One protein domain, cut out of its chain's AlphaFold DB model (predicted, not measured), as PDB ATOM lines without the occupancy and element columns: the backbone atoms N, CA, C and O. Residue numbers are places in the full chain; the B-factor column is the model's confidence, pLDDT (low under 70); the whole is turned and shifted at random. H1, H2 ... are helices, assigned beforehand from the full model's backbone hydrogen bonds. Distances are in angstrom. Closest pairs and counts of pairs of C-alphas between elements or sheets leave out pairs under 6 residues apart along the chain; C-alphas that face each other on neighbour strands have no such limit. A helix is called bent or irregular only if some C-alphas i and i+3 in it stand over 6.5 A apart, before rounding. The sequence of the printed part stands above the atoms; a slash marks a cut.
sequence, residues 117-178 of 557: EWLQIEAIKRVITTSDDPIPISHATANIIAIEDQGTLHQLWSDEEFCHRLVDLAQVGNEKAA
ATOM      1  N   GLU A 117     204.148 152.371  91.651       83.62
ATOM      2  CA  GLU A 117     205.565 152.410  92.006       83.62
ATOM      3  C   GLU A 117     206.269 151.061  91.761       83.62
ATOM      4  O   GLU A 117     207.411 151.039  91.310       83.62
ATOM      5  N   TRP A 118     205.594 149.926  91.981       86.81
ATOM      6  CA  TRP A 118     206.148 148.587  91.727       86.81
ATOM      7  C   TRP A 118     206.297 148.314  90.230       86.81
ATOM      8  O   TRP A 118     207.324 147.796  89.791       86.81
ATOM      9  N   LEU A 119     205.316 148.732  89.426       87.19
ATOM     10  CA  LEU A 119     205.409 148.656  87.966       87.19
ATOM     11  C   LEU A 119     206.530 149.564  87.429       87.19
ATOM     12  O   LEU A 119     207.214 149.191  86.477       87.19
ATOM     13  N   GLN A 120     206.772 150.717  88.065       91.00
ATOM     14  CA  GLN A 120     207.917 151.578  87.762       91.00
ATOM     15  C   GLN A 120     209.259 150.918  88.137       91.00
ATOM     16  O   GLN A 120     210.180 150.961  87.320       91.00
ATOM     17  N   ILE A 121     209.375 150.289  89.316       93.19
ATOM     18  CA  ILE A 121     210.575 149.535  89.731       93.19
ATOM     19  C   ILE A 121     210.899 148.449  88.702       93.19
ATOM     20  O   ILE A 121     211.998 148.438  88.153       93.19
ATOM     21  N   GLU A 122     209.952 147.563  88.401       93.31
ATOM     22  CA  GLU A 122     210.200 146.412  87.526       93.31
ATOM     23  C   GLU A 122     210.457 146.829  86.065       93.31
ATOM     24  O   GLU A 122     211.276 146.218  85.374       93.31
ATOM     25  N   ALA A 123     209.857 147.934  85.602       93.69
ATOM     26  CA  ALA A 123     210.210 148.541  84.319       93.69
ATOM     27  C   ALA A 123     211.650 149.090  84.307       93.69
ATOM     28  O   ALA A 123     212.384 148.844  83.349       93.69
ATOM     29  N   ILE A 124     212.076 149.798  85.362       95.94
ATOM     30  CA  ILE A 124     213.452 150.302  85.505       95.94
ATOM     31  C   ILE A 124     214.444 149.138  85.544       95.94
ATOM     32  O   ILE A 124     215.406 149.152  84.773       95.94
ATOM     33  N   LYS A 125     214.194 148.121  86.381       96.06
ATOM     34  CA  LYS A 125     215.036 146.923  86.483       96.06
ATOM     35  C   LYS A 125     215.234 146.279  85.125       96.06
ATOM     36  O   LYS A 125     216.360 146.214  84.646       96.06
ATOM     37  N   ARG A 126     214.134 145.888  84.474       95.12
ATOM     38  CA  ARG A 126     214.153 145.193  83.184       95.12
ATOM     39  C   ARG A 126     214.860 145.996  82.097       95.12
ATOM     40  O   ARG A 126     215.548 145.405  81.269       95.12
ATOM     41  N   VAL A 127     214.703 147.321  82.073       96.19
ATOM     42  CA  VAL A 127     215.413 148.171  81.108       96.19
ATOM     43  C   VAL A 127     216.912 148.212  81.400       96.19
ATOM     44  O   VAL A 127     217.693 148.106  80.461       96.19
ATOM     45  N   ILE A 128     217.339 148.314  82.659       95.38
ATOM     46  CA  ILE A 128     218.767 148.288  82.998       95.38
ATOM     47  C   ILE A 128     219.384 146.906  82.740       95.38
ATOM     48  O   ILE A 128     220.428 146.844  82.092       95.38
ATOM     49  N   THR A 129     218.741 145.814  83.172       95.88
ATOM     50  CA  THR A 129     219.265 144.446  83.013       95.88
ATOM     51  C   THR A 129     219.294 143.985  81.557       95.88
ATOM     52  O   THR A 129     220.321 143.494  81.095       95.88
ATOM     53  N   THR A 130     218.205 144.186  80.802       94.44
ATOM     54  CA  THR A 130     218.040 143.576  79.463       94.44
ATOM     55  C   THR A 130     218.296 144.500  78.268       94.44
ATOM     56  O   THR A 130     218.323 144.018  77.136       94.44
ATOM     57  N   SER A 131     218.484 145.812  78.464       90.81
ATOM     58  CA  SER A 131     218.767 146.737  77.354       90.81
ATOM     59  C   SER A 131     220.265 146.940  77.142       90.81
ATOM     60  O   SER A 131     220.979 147.320  78.069       90.81
ATOM     61  N   ASP A 132     220.721 146.802  75.895       87.69
ATOM     62  CA  ASP A 132     221.953 147.428  75.379       87.69
ATOM     63  C   ASP A 132     221.670 148.761  74.648       87.69
ATOM     64  O   ASP A 132     222.592 149.473  74.261       87.69
ATOM     65  N   ASP A 133     220.393 149.117  74.453       83.44
ATOM     66  CA  ASP A 133     219.969 150.342  73.765       83.44
ATOM     67  C   ASP A 133     220.177 151.577  74.674       83.44
ATOM     68  O   ASP A 133     219.633 151.607  75.790       83.44
ATOM     69  N   PRO A 134     220.941 152.599  74.236       80.81
ATOM     70  CA  PRO A 134     221.324 153.734  75.073       80.81
ATOM     71  C   PRO A 134     220.160 154.663  75.445       80.81
ATOM     72  O   PRO A 134     220.228 155.322  76.489       80.81
ATOM     73  N   ILE A 135     219.089 154.730  74.639       81.38
ATOM     74  CA  ILE A 135     217.943 155.608  74.925       81.38
ATOM     75  C   ILE A 135     217.148 155.082  76.138       81.38
ATOM     76  O   ILE A 135     217.031 155.825  77.117       81.38
ATOM     77  N   PRO A 136     216.654 153.822  76.164       87.06
ATOM     78  CA  PRO A 136     216.004 153.247  77.341       87.06
ATOM     79  C   PRO A 136     216.855 153.331  78.610       87.06
ATOM     80  O   PRO A 136     216.329 153.719  79.649       87.06
ATOM     81  N   ILE A 137     218.163 153.054  78.535       89.44
ATOM     82  CA  ILE A 137     219.072 153.143  79.695       89.44
ATOM     83  C   ILE A 137     219.123 154.577  80.243       89.44
ATOM     84  O   ILE A 137     219.059 154.785  81.457       89.44
ATOM     85  N   SER A 138     219.164 155.584  79.366       83.56
ATOM     86  CA  SER A 138     219.133 156.997  79.767       83.56
ATOM     87  C   SER A 138     217.789 157.386  80.408       83.56
ATOM     88  O   SER A 138     217.765 158.110  81.400       83.56
ATOM     89  N   HIS A 139     216.660 156.867  79.916       84.56
ATOM     90  CA  HIS A 139     215.355 157.104  80.546       84.56
ATOM     91  C   HIS A 139     215.176 156.355  81.876       84.56
ATOM     92  O   HIS A 139     214.652 156.928  82.828       84.56
ATOM     93  N   ALA A 140     215.650 155.112  81.992       93.00
ATOM     94  CA  ALA A 140     215.611 154.365  83.248       93.00
ATOM     95  C   ALA A 140     216.489 155.026  84.322       93.00
ATOM     96  O   ALA A 140     216.049 155.187  85.459       93.00
ATOM     97  N   THR A 141     217.685 155.498  83.962       91.31
ATOM     98  CA  THR A 141     218.559 156.245  84.885       91.31
ATOM     99  C   THR A 141     217.994 157.612  85.267       91.31
ATOM    100  O   THR A 141     218.053 157.962  86.444       91.31
ATOM    101  N   ALA A 142     217.351 158.346  84.349       85.50
ATOM    102  CA  ALA A 142     216.574 159.539  84.705       85.50
ATOM    103  C   ALA A 142     215.475 159.222  85.733       85.50
ATOM    104  O   ALA A 142     215.342 159.930  86.732       85.50
ATOM    105  N   ASN A 143     214.725 158.137  85.516       89.25
ATOM    106  CA  ASN A 143     213.645 157.723  86.408       89.25
ATOM    107  C   ASN A 143     214.160 157.307  87.795       89.25
ATOM    108  O   ASN A 143     213.506 157.632  88.780       89.25
ATOM    109  N   ILE A 144     215.339 156.676  87.902       91.94
ATOM    110  CA  ILE A 144     215.990 156.391  89.197       91.94
ATOM    111  C   ILE A 144     216.248 157.688  89.979       91.94
ATOM    112  O   ILE A 144     215.885 157.777  91.147       91.94
ATOM    113  N   ILE A 145     216.813 158.718  89.335       85.56
ATOM    114  CA  ILE A 145     217.120 160.021  89.967       85.56
ATOM    115  C   ILE A 145     215.832 160.836  90.258       85.56
ATOM    116  O   ILE A 145     215.880 161.903  90.874       85.56
ATOM    117  N   ALA A 146     214.666 160.351  89.816       85.12
ATOM    118  CA  ALA A 146     213.347 160.919  90.094       85.12
ATOM    119  C   ALA A 146     212.541 160.133  91.152       85.12
ATOM    120  O   ALA A 146     211.426 160.545  91.477       85.12
ATOM    121  N   ILE A 147     213.071 159.029  91.693       85.81
ATOM    122  CA  ILE A 147     212.475 158.334  92.842       85.81
ATOM    123  C   ILE A 147     212.939 159.034  94.121       85.81
ATOM    124  O   ILE A 147     214.128 159.062  94.432       85.81
ATOM    125  N   GLU A 148     211.991 159.590  94.868       84.31
ATOM    126  CA  GLU A 148     212.250 160.296  96.132       84.31
ATOM    127  C   GLU A 148     212.139 159.365  97.360       84.31
ATOM    128  O   GLU A 148     212.668 159.687  98.423       84.31
ATOM    129  N   ASP A 149     211.494 158.199  97.218       84.88
ATOM    130  CA  ASP A 149     211.302 157.222  98.298       84.88
ATOM    131  C   ASP A 149     212.501 156.268  98.483       84.88
ATOM    132  O   ASP A 149     212.954 155.592  97.555       84.88
ATOM    133  N   GLN A 150     212.960 156.161  99.732       84.25
ATOM    134  CA  GLN A 150     214.044 155.278 100.159       84.25
ATOM    135  C   GLN A 150     213.674 153.789 100.045       84.25
ATOM    136  O   GLN A 150     214.536 152.988  99.684       84.25
ATOM    137  N   GLY A 151     212.417 153.403 100.303       86.31
ATOM    138  CA  GLY A 151     211.982 152.003 100.197       86.31
ATOM    139  C   GLY A 151     212.042 151.487  98.757       86.31
ATOM    140  O   GLY A 151     212.606 150.430  98.485       86.31
ATOM    141  N   THR A 152     211.543 152.293  97.822       87.25
ATOM    142  CA  THR A 152     211.550 152.060  96.372       87.25
ATOM    143  C   THR A 152     212.983 151.952  95.828       87.25
ATOM    144  O   THR A 152     213.283 151.046  95.047       87.25
ATOM    145  N   LEU A 153     213.906 152.814  96.275       87.00
ATOM    146  CA  LEU A 153     215.329 152.721  95.907       87.00
ATOM    147  C   LEU A 153     216.022 151.495  96.522       87.00
ATOM    148  O   LEU A 153     216.844 150.868  95.857       87.00
ATOM    149  N   HIS A 154     215.666 151.105  97.748       86.25
ATOM    150  CA  HIS A 154     216.163 149.870  98.359       86.25
ATOM    151  C   HIS A 154     215.645 148.621  97.620       86.25
ATOM    152  O   HIS A 154     216.412 147.690  97.405       86.25
ATOM    153  N   GLN A 155     214.388 148.609  97.156       88.50
ATOM    154  CA  GLN A 155     213.810 147.519  96.350       88.50
ATOM    155  C   GLN A 155     214.412 147.420  94.931       88.50
ATOM    156  O   GLN A 155     214.396 146.345  94.325       88.50
ATOM    157  N   LEU A 156     214.965 148.516  94.402       90.75
ATOM    158  CA  LEU A 156     215.828 148.486  93.218       90.75
ATOM    159  C   LEU A 156     217.209 147.899  93.541       90.75
ATOM    160  O   LEU A 156     217.704 147.065  92.795       90.75
ATOM    161  N   TRP A 157     217.830 148.316  94.647       90.81
ATOM    162  CA  TRP A 157     219.220 147.971  94.977       90.81
ATOM    163  C   TRP A 157     219.412 146.612  95.677       90.81
ATOM    164  O   TRP A 157     220.529 146.104  95.759       90.81
ATOM    165  N   SER A 158     218.341 145.984  96.164       88.81
ATOM    166  CA  SER A 158     218.367 144.603  96.669       88.81
ATOM    167  C   SER A 158     218.467 143.546  95.557       88.81
ATOM    168  O   SER A 158     218.612 142.359  95.845       88.81
ATOM    169  N   ASP A 159     218.405 143.971  94.294       92.75
ATOM    170  CA  ASP A 159     218.461 143.133  93.102       92.75
ATOM    171  C   ASP A 159     219.907 143.031  92.575       92.75
ATOM    172  O   ASP A 159     220.483 143.997  92.069       92.75
ATOM    173  N   GLU A 160     220.534 141.862  92.746       91.00
ATOM    174  CA  GLU A 160     221.964 141.664  92.454       91.00
ATOM    175  C   GLU A 160     222.286 141.739  90.947       91.00
ATOM    176  O   GLU A 160     223.351 142.238  90.581       91.00
ATOM    177  N   GLU A 161     221.360 141.331  90.068       93.44
ATOM    178  CA  GLU A 161     221.525 141.425  88.608       93.44
ATOM    179  C   GLU A 161     221.463 142.887  88.142       93.44
ATOM    180  O   GLU A 161     222.333 143.348  87.396       93.44
ATOM    181  N   PHE A 162     220.480 143.644  88.643       94.94
ATOM    182  CA  PHE A 162     220.381 145.086  88.421       94.94
ATOM    183  C   PHE A 162     221.632 145.828  88.909       94.94
ATOM    184  O   PHE A 162     222.180 146.653  88.173       94.94
ATOM    185  N   CYS A 163     222.123 145.514  90.112       91.06
ATOM    186  CA  CYS A 163     223.328 146.118  90.681       91.06
ATOM    187  C   CYS A 163     224.584 145.820  89.852       91.06
ATOM    188  O   CYS A 163     225.320 146.755  89.524       91.06
ATOM    189  N   HIS A 164     224.796 144.559  89.450       88.88
ATOM    190  CA  HIS A 164     225.868 144.178  88.522       88.88
ATOM    191  C   HIS A 164     225.810 145.020  87.248       88.88
ATOM    192  O   HIS A 164     226.750 145.750  86.927       88.88
ATOM    193  N   ARG A 165     224.671 144.978  86.553       92.81
ATOM    194  CA  ARG A 165     224.531 145.604  85.242       92.81
ATOM    195  C   ARG A 165     224.602 147.132  85.300       92.81
ATOM    196  O   ARG A 165     225.176 147.735  84.395       92.81
ATOM    197  N   LEU A 166     224.077 147.776  86.343       90.75
ATOM    198  CA  LEU A 166     224.165 149.233  86.490       90.75
ATOM    199  C   LEU A 166     225.611 149.695  86.745       90.75
ATOM    200  O   LEU A 166     226.022 150.729  86.215       90.75
ATOM    201  N   VAL A 167     226.404 148.918  87.492       86.06
ATOM    202  CA  VAL A 167     227.840 149.184  87.703       86.06
ATOM    203  C   VAL A 167     228.653 148.918  86.431       86.06
ATOM    204  O   VAL A 167     229.481 149.758  86.069       86.06
ATOM    205  N   ASP A 168     228.375 147.834  85.703       87.81
ATOM    206  CA  ASP A 168     229.006 147.544  84.408       87.81
ATOM    207  C   ASP A 168     228.744 148.674  83.398       87.81
ATOM    208  O   ASP A 168     229.670 149.167  82.750       87.81
ATOM    209  N   LEU A 169     227.498 149.157  83.306       86.75
ATOM    210  CA  LEU A 169     227.120 150.292  82.454       86.75
ATOM    211  C   LEU A 169     227.852 151.590  82.834       86.75
ATOM    212  O   LEU A 169     228.142 152.403  81.954       86.75
ATOM    213  N   ALA A 170     228.188 151.789  84.111       83.88
ATOM    214  CA  ALA A 170     228.957 152.948  84.560       83.88
ATOM    215  C   ALA A 170     230.438 152.852  84.163       83.88
ATOM    216  O   ALA A 170     231.002 153.824  83.660       83.88
ATOM    217  N   GLN A 171     231.062 151.684  84.360       79.25
ATOM    218  CA  GLN A 171     232.458 151.429  83.991       79.25
ATOM    219  C   GLN A 171     232.637 151.494  82.467       79.25
ATOM    220  O   GLN A 171     233.334 152.372  81.943       79.25
ATOM    221  N   VAL A 172     231.935 150.605  81.760       77.50
ATOM    222  CA  VAL A 172     232.028 150.403  80.309       77.50
ATOM    223  C   VAL A 172     231.474 151.606  79.541       77.50
ATOM    224  O   VAL A 172     231.901 151.864  78.419       77.50
ATOM    225  N   GLY A 173     230.580 152.403  80.137       66.88
ATOM    226  CA  GLY A 173     230.016 153.601  79.511       66.88
ATOM    227  C   GLY A 173     231.059 154.623  79.042       66.88
ATOM    228  O   GLY A 173     230.816 155.324  78.064       66.88
ATOM    229  N   ASN A 174     232.235 154.688  79.677       61.06
ATOM    230  CA  ASN A 174     233.314 155.591  79.253       61.06
ATOM    231  C   ASN A 174     234.033 155.068  77.992       61.06
ATOM    232  O   ASN A 174     234.330 155.844  77.087       61.06
ATOM    233  N   GLU A 175     234.257 153.754  77.901       65.62
ATOM    234  CA  GLU A 175     234.872 153.083  76.743       65.62
ATOM    235  C   GLU A 175     233.904 153.033  75.550       65.62
ATOM    236  O   GLU A 175     234.265 153.328  74.411       65.62
ATOM    237  N   LYS A 176     232.633 152.724  75.829       60.44
ATOM    238  CA  LYS A 176     231.534 152.709  74.861       60.44
ATOM    239  C   LYS A 176     230.902 154.083  74.631       60.44
ATOM    240  O   LYS A 176     229.885 154.138  73.952       60.44
ATOM    241  N   ALA A 177     231.473 155.196  75.102       58.06
ATOM    242  CA  ALA A 177     230.892 156.534  74.901       58.06
ATOM    243  C   ALA A 177     230.651 156.870  73.411       58.06
ATOM    244  O   ALA A 177     229.666 157.519  73.067       58.06
ATOM    245  N   ALA A 178     231.492 156.354  72.507       55.50
ATOM    246  CA  ALA A 178     231.306 156.458  71.054       55.50
ATOM    247  C   ALA A 178     230.162 155.579  70.490       55.50
ATOM    248  O   ALA A 178     229.719 155.785  69.368       55.50
TER     249      ALA A 178
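This is residues 117 to 178 of the 557 residues of an uncharacterized protein of Tulasnella calospora MUT 4182 (UniProt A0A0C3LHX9). H1 is the core helix; H2 folds back beside it, while H3 and residues 161 to 166 of the long H4 also pack on it. The 62 printed residues, all helix in class, hold H1, H2, H3 and H4 in chain order. The whole is compact, radius of gyration of the C-alphas 11.4 A, though elongated, 34 by 21 by 18 A.

Find C-alpha 117 at (205.565, 152.410, 92.006); from there H1, residues 117 to 130, runs 19.8 A. H2, residues 134 to 144, and H3, residues 150 to 157, follow. H4, residues 160 to 178, runs 27.6 A to (231.306, 156.458, 71.054), with a kink of 52 degrees near residue 172; it is irregular, C-alphas 175 and 178 being 7.5 A apart.

Start at H1, the hub. With residues 124 to 128 it touches H2, closest C-alphas Ile 124 and Ala 140, 5.1 A: a hairpin, opposite ways at 34 degrees, a shallow tilt only just short of steep. H3 touches H1, closest C-alphas Leu 156 and Ile 121, 6.4 A. H4 touches H1 at a steep tilt of 54 degrees, closest C-alphas Phe 162 and Thr 129, 5.6 A. Every O i to N i+4 pair is within hydrogen-bond range in H1, H2 and H3, and 12 of 15 in H4.

The farthest C-alphas, Gly 151 and Ala 178, are 35.3 A apart. The printed part has no cut, its links are tight, and residues 173 to 178 have pLDDT under 70.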